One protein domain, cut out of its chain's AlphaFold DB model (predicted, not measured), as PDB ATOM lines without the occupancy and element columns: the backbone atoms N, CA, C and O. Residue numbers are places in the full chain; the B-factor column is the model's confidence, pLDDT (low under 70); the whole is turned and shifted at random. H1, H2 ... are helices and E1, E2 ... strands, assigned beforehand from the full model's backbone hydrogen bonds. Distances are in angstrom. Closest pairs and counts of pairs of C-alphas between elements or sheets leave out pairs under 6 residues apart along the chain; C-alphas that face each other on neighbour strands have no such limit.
ATOM      1  N   THR A 109     -48.399 -20.723 -31.502       62.28
ATOM      2  CA  THR A 109     -48.952 -21.099 -30.189       62.28
ATOM      3  C   THR A 109     -50.461 -20.800 -30.167       62.28
ATOM      4  O   THR A 109     -50.849 -19.750 -30.678       62.28
ATOM      5  N   PRO A 110     -51.335 -21.645 -29.578       54.88
ATOM      6  CA  PRO A 110     -52.783 -21.409 -29.569       54.88
ATOM      7  C   PRO A 110     -53.179 -20.024 -29.030       54.88
ATOM      8  O   PRO A 110     -52.715 -19.587 -27.975       54.88
ATOM      9  N   THR A 111     -54.069 -19.352 -29.760       61.22
ATOM     10  CA  THR A 111     -54.508 -17.972 -29.512       61.22
ATOM     11  C   THR A 111     -55.327 -17.833 -28.228       61.22
ATOM     12  O   THR A 111     -56.392 -18.436 -28.096       61.22
ATOM     13  N   GLY A 112     -54.875 -16.978 -27.308       73.88
ATOM     14  CA  GLY A 112     -55.571 -16.645 -26.063       73.88
ATOM     15  C   GLY A 112     -54.746 -15.704 -25.180       73.88
ATOM     16  O   GLY A 112     -53.694 -15.220 -25.606       73.88
ATOM     17  N   GLU A 113     -55.203 -15.458 -23.948       75.81
ATOM     18  CA  GLU A 113     -54.367 -14.837 -22.910       75.81
ATOM     19  C   GLU A 113     -53.473 -15.905 -22.261       75.81
ATOM     20  O   GLU A 113     -53.955 -16.795 -21.561       75.81
ATOM     21  N   VAL A 114     -52.157 -15.817 -22.476       77.56
ATOM     22  CA  VAL A 114     -51.172 -16.768 -21.936       77.56
ATOM     23  C   VAL A 114     -50.261 -16.059 -20.938       77.56
ATOM     24  O   VAL A 114     -49.722 -14.989 -21.223       77.56
ATOM     25  N   ALA A 115     -50.050 -16.645 -19.757       81.31
ATOM     26  CA  ALA A 115     -49.120 -16.095 -18.772       81.31
ATOM     27  C   ALA A 115     -47.687 -16.060 -19.337       81.31
ATOM     28  O   ALA A 115     -47.181 -17.056 -19.853       81.31
ATOM     29  N   LEU A 116     -46.988 -14.930 -19.196       78.94
ATOM     30  CA  LEU A 116     -45.682 -14.698 -19.827       78.94
ATOM     31  C   LEU A 116     -44.610 -15.714 -19.370       78.94
ATOM     32  O   LEU A 116     -43.683 -16.023 -20.114       78.94
ATOM     33  N   GLY A 117     -44.770 -16.299 -18.176       75.31
ATOM     34  CA  GLY A 117     -43.938 -17.405 -17.687       75.31
ATOM     35  C   GLY A 117     -44.139 -18.735 -18.429       75.31
ATOM     36  O   GLY A 117     -43.157 -19.443 -18.646       75.31
ATOM     37  N   LEU A 118     -45.366 -19.050 -18.871       73.38
ATOM     38  CA  LEU A 118     -45.664 -20.252 -19.663       73.38
ATOM     39  C   LEU A 118     -44.987 -20.188 -21.037       73.38
ATOM     40  O   LEU A 118     -44.384 -21.168 -21.470       73.38
ATOM     41  N   ILE A 119     -44.988 -19.008 -21.666       76.25
ATOM     42  CA  ILE A 119     -44.306 -18.769 -22.947       76.25
ATOM     43  C   ILE A 119     -42.794 -19.020 -22.816       76.25
ATOM     44  O   ILE A 119     -42.196 -19.660 -23.676       76.25
ATOM     45  N   ILE A 120     -42.159 -18.601 -21.710       76.00
ATOM     46  CA  ILE A 120     -40.729 -18.883 -21.463       76.00
ATOM     47  C   ILE A 120     -40.458 -20.393 -21.401       76.00
ATOM     48  O   ILE A 120     -39.402 -20.831 -21.867       76.00
ATOM     49  N   THR A 121     -41.372 -21.185 -20.832       70.25
ATOM     50  CA  THR A 121     -41.218 -22.645 -20.734       70.25
ATOM     51  C   THR A 121     -41.487 -23.387 -22.042       70.25
ATOM     52  O   THR A 121     -40.806 -24.381 -22.277       70.25
ATOM     53  N   THR A 122     -42.396 -22.908 -22.900       67.81
ATOM     54  CA  THR A 122     -42.764 -23.587 -24.159       67.81
ATOM     55  C   THR A 122     -41.868 -23.245 -25.351       67.81
ATOM     56  O   THR A 122     -41.734 -24.076 -26.246       67.81
ATOM     57  N   VAL A 123     -41.218 -22.072 -25.389       77.06
ATOM     58  CA  VAL A 123     -40.300 -21.738 -26.497       77.06
ATOM     59  C   VAL A 123     -39.066 -22.645 -26.540       77.06
ATOM     60  O   VAL A 123     -38.478 -22.989 -25.508       77.06
ATOM     61  N   THR A 124     -38.629 -22.969 -27.760       71.69
ATOM     62  CA  THR A 124     -37.422 -23.767 -28.016       71.69
ATOM     63  C   THR A 124     -36.155 -23.087 -27.471       71.69
ATOM     64  O   THR A 124     -36.124 -21.858 -27.305       71.69
ATOM     65  N   PRO A 125     -35.073 -23.849 -27.199       69.81
ATOM     66  CA  PRO A 125     -33.817 -23.287 -26.705       69.81
ATOM     67  C   PRO A 125     -33.261 -22.167 -27.590       69.81
ATOM     68  O   PRO A 125     -32.789 -21.163 -27.063       69.81
ATOM     69  N   ASP A 126     -33.373 -22.288 -28.913       69.94
ATOM     70  CA  ASP A 126     -32.831 -21.308 -29.861       69.94
ATOM     71  C   ASP A 126     -33.611 -19.992 -29.854       69.94
ATOM     72  O   ASP A 126     -33.008 -18.918 -29.822       69.94
ATOM     73  N   VAL A 127     -34.944 -20.053 -29.762       75.69
ATOM     74  CA  VAL A 127     -35.787 -18.865 -29.563       75.69
ATOM     75  C   VAL A 127     -35.468 -18.201 -28.224       75.69
ATOM     76  O   VAL A 127     -35.276 -16.985 -28.166       75.69
ATOM     77  N   ARG A 128     -35.319 -18.987 -27.148       78.81
ATOM     78  CA  ARG A 128     -34.917 -18.477 -25.828       78.81
ATOM     79  C   ARG A 128     -33.544 -17.792 -25.885       78.81
ATOM     80  O   ARG A 128     -33.388 -16.699 -25.341       78.81
ATOM     81  N   ASN A 129     -32.577 -18.383 -26.586       75.81
ATOM     82  CA  ASN A 129     -31.239 -17.826 -26.792       75.81
ATOM     83  C   ASN A 129     -31.271 -16.537 -27.630       75.81
ATOM     84  O   ASN A 129     -30.588 -15.575 -27.284       75.81
ATOM     85  N   ALA A 130     -32.097 -16.467 -28.676       73.25
ATOM     86  CA  ALA A 130     -32.263 -15.266 -29.493       73.25
ATOM     87  C   ALA A 130     -32.939 -14.114 -28.723       73.25
ATOM     88  O   ALA A 130     -32.503 -12.966 -28.812       73.25
ATOM     89  N   ILE A 131     -33.940 -14.412 -27.885       79.44
ATOM     90  CA  ILE A 131     -34.560 -13.433 -26.978       79.44
ATOM     91  C   ILE A 131     -33.530 -12.900 -25.969       79.44
ATOM     92  O   ILE A 131     -33.488 -11.693 -25.724       79.44
ATOM     93  N   ILE A 132     -32.665 -13.760 -25.422       78.81
ATOM     94  CA  ILE A 132     -31.550 -13.347 -24.550       78.81
ATOM     95  C   ILE A 132     -30.560 -12.458 -25.322       78.81
ATOM     96  O   ILE A 132     -30.213 -11.376 -24.847       78.81
ATOM     97  N   ALA A 133     -30.165 -12.855 -26.536       75.69
ATOM     98  CA  ALA A 133     -29.257 -12.095 -27.398       75.69
ATOM     99  C   ALA A 133     -29.824 -10.732 -27.846       75.69
ATOM    100  O   ALA A 133     -29.054  -9.817 -28.133       75.69
ATOM    101  N   SER A 134     -31.153 -10.561 -27.858       81.88
ATOM    102  CA  SER A 134     -31.798  -9.265 -28.123       81.88
ATOM    103  C   SER A 134     -31.551  -8.216 -27.028       81.88
ATOM    104  O   SER A 134     -31.765  -7.028 -27.259       81.88
ATOM    105  N   GLY A 135     -31.162  -8.641 -25.817       87.44
ATOM    106  CA  GLY A 135     -30.974  -7.778 -24.646       87.44
ATOM    107  C   GLY A 135     -32.262  -7.215 -24.023       87.44
ATOM    108  O   GLY A 135     -32.199  -6.641 -22.940       87.44
ATOM    109  N   LYS A 136     -33.434  -7.391 -24.655       81.81
ATOM    110  CA  LYS A 136     -34.715  -6.816 -24.196       81.81
ATOM    111  C   LYS A 136     -35.476  -7.685 -23.179       81.81
ATOM    112  O   LYS A 136     -36.403  -7.196 -22.535       81.81
ATOM    113  N   GLY A 137     -35.122  -8.969 -23.053       85.81
ATOM    114  CA  GLY A 137     -35.930  -9.978 -22.349       85.81
ATOM    115  C   GLY A 137     -37.255 -10.277 -23.069       85.81
ATOM    116  O   GLY A 137     -37.616  -9.571 -24.006       85.81
ATOM    117  N   LEU A 138     -38.001 -11.314 -22.657       85.62
ATOM    118  CA  LEU A 138     -39.223 -11.714 -23.383       85.62
ATOM    119  C   LEU A 138     -40.270 -10.587 -23.427       85.62
ATOM    120  O   LEU A 138     -40.779 -10.278 -24.497       85.62
ATOM    121  N   GLU A 139     -40.547  -9.926 -22.300       87.75
ATOM    122  CA  GLU A 139     -41.518  -8.823 -22.270       87.75
ATOM    123  C   GLU A 139     -41.100  -7.658 -23.180       87.75
ATOM    124  O   GLU A 139     -41.919  -7.162 -23.948       87.75
ATOM    125  N   GLY A 140     -39.831  -7.236 -23.140       87.75
ATOM    126  CA  GLY A 140     -39.331  -6.159 -23.999       87.75
ATOM    127  C   GLY A 140     -39.210  -6.556 -25.475       87.75
ATOM    128  O   GLY A 140     -39.275  -5.689 -26.343       87.75
ATOM    129  N   PHE A 141     -39.061  -7.851 -25.768       89.62
ATOM    130  CA  PHE A 141     -39.105  -8.401 -27.120       89.62
ATOM    131  C   PHE A 141     -40.536  -8.369 -27.674       89.62
ATOM    132  O   PHE A 141     -40.761  -7.760 -28.719       89.62
ATOM    133  N   MET A 142     -41.513  -8.922 -26.947       88.00
ATOM    134  CA  MET A 142     -42.924  -8.947 -27.363       88.00
ATOM    135  C   MET A 142     -43.512  -7.532 -27.462       88.00
ATOM    136  O   MET A 142     -44.159  -7.212 -28.452       88.00
ATOM    137  N   ARG A 143     -43.177  -6.628 -26.526       88.06
ATOM    138  CA  ARG A 143     -43.527  -5.193 -26.617       88.06
ATOM    139  C   ARG A 143     -42.891  -4.459 -27.809       88.06
ATOM    140  O   ARG A 143     -43.291  -3.331 -28.071       88.06
ATOM    141  N   SER A 144     -41.920  -5.049 -28.516       87.50
ATOM    142  CA  SER A 144     -41.408  -4.495 -29.782       87.50
ATOM    143  C   SER A 144     -42.108  -5.015 -31.044       87.50
ATOM    144  O   SER A 144     -41.722  -4.605 -32.132       87.50
ATOM    145  N   PHE A 145     -43.157  -5.832 -30.895       85.56
ATOM    146  CA  PHE A 145     -44.078  -6.239 -31.965       85.56
ATOM    147  C   PHE A 145     -45.537  -6.026 -31.503       85.56
ATOM    148  O   PHE A 145     -46.272  -6.998 -31.301       85.56
ATOM    149  N   PRO A 146     -45.956  -4.764 -31.259       81.88
ATOM    150  CA  PRO A 146     -47.271  -4.451 -30.690       81.88
ATOM    151  C   PRO A 146     -48.430  -4.917 -31.581       81.88
ATOM    152  O   PRO A 146     -49.479  -5.286 -31.068       81.88
ATOM    153  N   ASP A 147     -48.208  -4.986 -32.895       76.75
ATOM    154  CA  ASP A 147     -49.181  -5.437 -33.899       76.75
ATOM    155  C   ASP A 147     -49.387  -6.968 -33.900       76.75
ATOM    156  O   ASP A 147     -50.140  -7.501 -34.710       76.75
ATOM    157  N   SER A 148     -48.693  -7.703 -33.020       80.50
ATOM    158  CA  SER A 148     -48.783  -9.168 -32.880       80.50
ATOM    159  C   SER A 148     -48.993  -9.643 -31.436       80.50
ATOM    160  O   SER A 148     -49.484 -10.753 -31.220       80.50
ATOM    161  N   PHE A 149     -48.637  -8.830 -30.432       85.38
ATOM    162  CA  PHE A 149     -48.734  -9.200 -29.014       85.38
ATOM    163  C   PHE A 149     -49.212  -8.035 -28.140       85.38
ATOM    164  O   PHE A 149     -48.492  -7.051 -27.943       85.38
ATOM    165  N   GLU A 150     -50.370  -8.189 -27.493       85.62
ATOM    166  CA  GLU A 150     -50.827  -7.249 -26.468       85.62
ATOM    167  C   GLU A 150     -50.416  -7.746 -25.069       85.62
ATOM    168  O   GLU A 150     -50.987  -8.696 -24.531       85.62
ATOM    169  N   VAL A 151     -49.404  -7.113 -24.462       84.19
ATOM    170  CA  VAL A 151     -48.904  -7.489 -23.125       84.19
ATOM    171  C   VAL A 151     -49.669  -6.748 -22.022       84.19
ATOM    172  O   VAL A 151     -49.394  -5.570 -21.747       84.19
ATOM    173  N   ARG A 152     -50.574  -7.464 -21.345       82.88
ATOM    174  CA  ARG A 152     -51.427  -6.975 -20.251       82.88
ATOM    175  C   ARG A 152     -50.850  -7.342 -18.875       82.88
ATOM    176  O   ARG A 152     -50.132  -8.325 -18.709       82.88
ATOM    177  N   ASN A 153     -51.180  -6.543 -17.862       80.19
ATOM    178  CA  ASN A 153     -50.981  -6.911 -16.457       80.19
ATOM    179  C   ASN A 153     -52.353  -7.291 -15.884       80.19
ATOM    180  O   ASN A 153     -53.235  -6.434 -15.828       80.19
ATOM    181  N   VAL A 154     -52.531  -8.540 -15.455       71.12
ATOM    182  CA  VAL A 154     -53.793  -9.048 -14.898       71.12
ATOM    183  C   VAL A 154     -53.529  -9.485 -13.457       71.12
ATOM    184  O   VAL A 154     -52.931 -10.524 -13.184       71.12
ATOM    185  N   GLY A 155     -53.919  -8.628 -12.509       77.62
ATOM    186  CA  GLY A 155     -53.582  -8.799 -11.096       77.62
ATOM    187  C   GLY A 155     -52.071  -8.707 -10.852       77.62
ATOM    188  O   GLY A 155     -51.431  -7.730 -11.238       77.62
ATOM    189  N   THR A 156     -51.498  -9.714 -10.189       67.69
ATOM    190  CA  THR A 156     -50.047  -9.816  -9.941       67.69
ATOM    191  C   THR A 156     -49.266 -10.478 -11.077       67.69
ATOM    192  O   THR A 156     -48.037 -10.511 -11.014       67.69
ATOM    193  N   GLU A 157     -49.940 -11.015 -12.096       59.50
ATOM    194  CA  GLU A 157     -49.303 -11.723 -13.206       59.50
ATOM    195  C   GLU A 157     -49.321 -10.902 -14.501       59.50
ATOM    196  O   GLU A 157     -50.133  -9.995 -14.699       59.50
ATOM    197  N   LYS A 158     -48.376 -11.209 -15.394       77.69
ATOM    198  CA  LYS A 158     -48.310 -10.623 -16.736       77.69
ATOM    199  C   LYS A 158     -48.809 -11.641 -17.745       77.69
ATOM    200  O   LYS A 158     -48.210 -12.710 -17.873       77.69
ATOM    201  N   THR A 159     -49.871 -11.296 -18.456       79.31
ATOM    202  CA  THR A 159     -50.423 -12.091 -19.553       79.31
ATOM    203  C   THR A 159     -50.066 -11.448 -20.886       79.31
ATOM    204  O   THR A 159     -49.799 -10.248 -20.989       79.31
ATOM    205  N   VAL A 160     -50.017 -12.267 -21.927       78.12
ATOM    206  CA  VAL A 160     -49.876 -11.812 -23.304       78.12
ATOM    207  C   VAL A 160     -51.056 -12.342 -24.089       78.12
ATOM    208  O   VAL A 160     -51.306 -13.546 -24.086       78.12
ATOM    209  N   THR A 161     -51.764 -11.436 -24.751       76.25
ATOM    210  CA  THR A 161     -52.807 -11.775 -25.717       76.25
ATOM    211  C   THR A 161     -52.152 -11.862 -27.088       76.25
ATOM    212  O   THR A 161     -51.517 -10.902 -27.533       76.25
ATOM    213  N   LEU A 162     -52.279 -13.010 -27.750       67.81
ATOM    214  CA  LEU A 162     -51.893 -13.155 -29.153       67.81
ATOM    215  C   LEU A 162     -52.912 -12.411 -30.023       67.81
ATOM    216  O   LEU A 162     -54.100 -12.722 -29.974       67.81
ATOM    217  N   VAL A 163     -52.448 -11.433 -30.804       62.22
ATOM    218  CA  VAL A 163     -53.283 -10.683 -31.751       62.22
ATOM    219  C   VAL A 163     -52.969 -11.203 -33.152       62.22
ATOM    220  O   VAL A 163     -51.844 -11.064 -33.629       62.22
ATOM    221  N   GLY A 164     -53.946 -11.846 -33.791       53.97
ATOM    222  CA  GLY A 164     -53.789 -12.463 -35.108       53.97
ATOM    223  C   GLY A 164     -55.113 -12.566 -35.864       53.97
ATOM    224  O   GLY A 164     -56.176 -12.664 -35.249       53.97
ATOM    225  N   SER A 165     -55.027 -12.514 -37.197       45.34
ATOM    226  CA  SER A 165     -56.150 -12.650 -38.134       45.34
ATOM    227  C   SER A 165     -56.886 -13.998 -38.013       45.34
ATOM    228  O   SER A 165     -56.331 -14.954 -37.462       45.34
ATOM    229  N   PRO A 166     -58.111 -14.121 -38.567       48.12
ATOM    230  CA  PRO A 166     -58.825 -15.391 -38.648       48.12
ATOM    231  C   PRO A 166     -58.001 -16.511 -39.302       48.12
ATOM    232  O   PRO A 166     -57.286 -16.294 -40.280       48.12
ATOM    233  N   LEU A 167     -58.167 -17.730 -38.781       42.31
ATOM    234  CA  LEU A 167     -57.443 -18.948 -39.178       42.31
ATOM    235  C   LEU A 167     -57.476 -19.232 -40.696       42.31
ATOM    236  O   LEU A 167     -56.527 -19.784 -41.249       42.31
ATOM    237  N   GLU A 168     -58.553 -18.820 -41.360       45.50
ATOM    238  CA  GLU A 168     -58.803 -18.974 -42.798       45.50
ATOM    239  C   GLU A 168     -57.787 -18.205 -43.665       45.50
ATOM    240  O   GLU A 168     -57.318 -18.718 -44.682       45.50
ATOM    241  N   GLU A 169     -57.381 -17.000 -43.248       47.34
ATOM    242  CA  GLU A 169     -56.414 -16.175 -43.990       47.34
ATOM    243  C   GLU A 169     -55.003 -16.784 -43.921       47.34
ATOM    244  O   GLU A 169     -54.289 -16.834 -44.925       47.34
TER     245      GLU A 169
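AT A GLANCE: This is residues 109 to 169 of the 953 residues of the protein "Hypothetical protein" of Neobodo designis (UniProt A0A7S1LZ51). A small three-stranded sheet, mostly the hairpin of E2 and E3 with short E1 beside E3, has two short helices, H1 and H3, on one face. The third helix, H2, lies farther out, away from the sheet, and residues 163 to 169 trail off beyond E3 as a tail. The printed part has 61 residues, with three named helices and three named strands in the order E1, H1, H2, H3, E2, E3. The sheet's order is E1, E3, E2, antiparallel throughout, and the class is mixed, helices and strands. The whole is compact, with a radius of gyration of the C-alphas of 12.0 A and spans of 33 by 31 by 20 A.

IN THESE COORDINATES: E3 covers residues 157 to 162, 16.2 A long, and ends at C-alpha 162 (-51.893, -13.155, -29.153). E2 covers residues 149 to 154, 15.0 A. E1, residues 113 to 115, 6.8 A, begins at C-alpha 113 (-54.367, -14.837, -22.910). H1 is residues 116 to 122, 10.3 A; H2 is residues 125 to 133, 12.1 A; H3 is residues 137 to 142, 8.7 A.

HOW THE PARTS SIT: E3 is the inner strand; N 152 and O 159 of E2 and E3 are 2.9 A apart, and N 114 and O 160 of E1 and E3 are 2.9 A apart, both within hydrogen-bond range. H1 is on the sheet at a height of 8.0 A, over none of its strands; its closest C-alphas to E3, Leu 116 and Thr 159, are 5.4 A apart. H3, on the same face, is over E2 at a height of 9.7 A and stands up from the sheet at 43 degrees. H1 and H3 only just touch, with 3 pairs of C-alphas within 8 A, the closest Ile 120 and Leu 138 at 7.6 A. H2 is not on the sheet and touches H3 only at the corner, the closest C-alphas being Ile 131 and Gly 137 at 5.9 A. In H1, H2 and H3 every O i to N i+4 pair is within hydrogen-bond range.

THE WHOLE: The two C-alphas farthest apart, those of Thr 156 and Glu 169, are 35.2 A apart. The printed part has no cut and no long link. Its mean pLDDT is 74.2, with values under 70 at residues 109 to 111, 122, 125 to 126, 156 to 157 and 162 to 169.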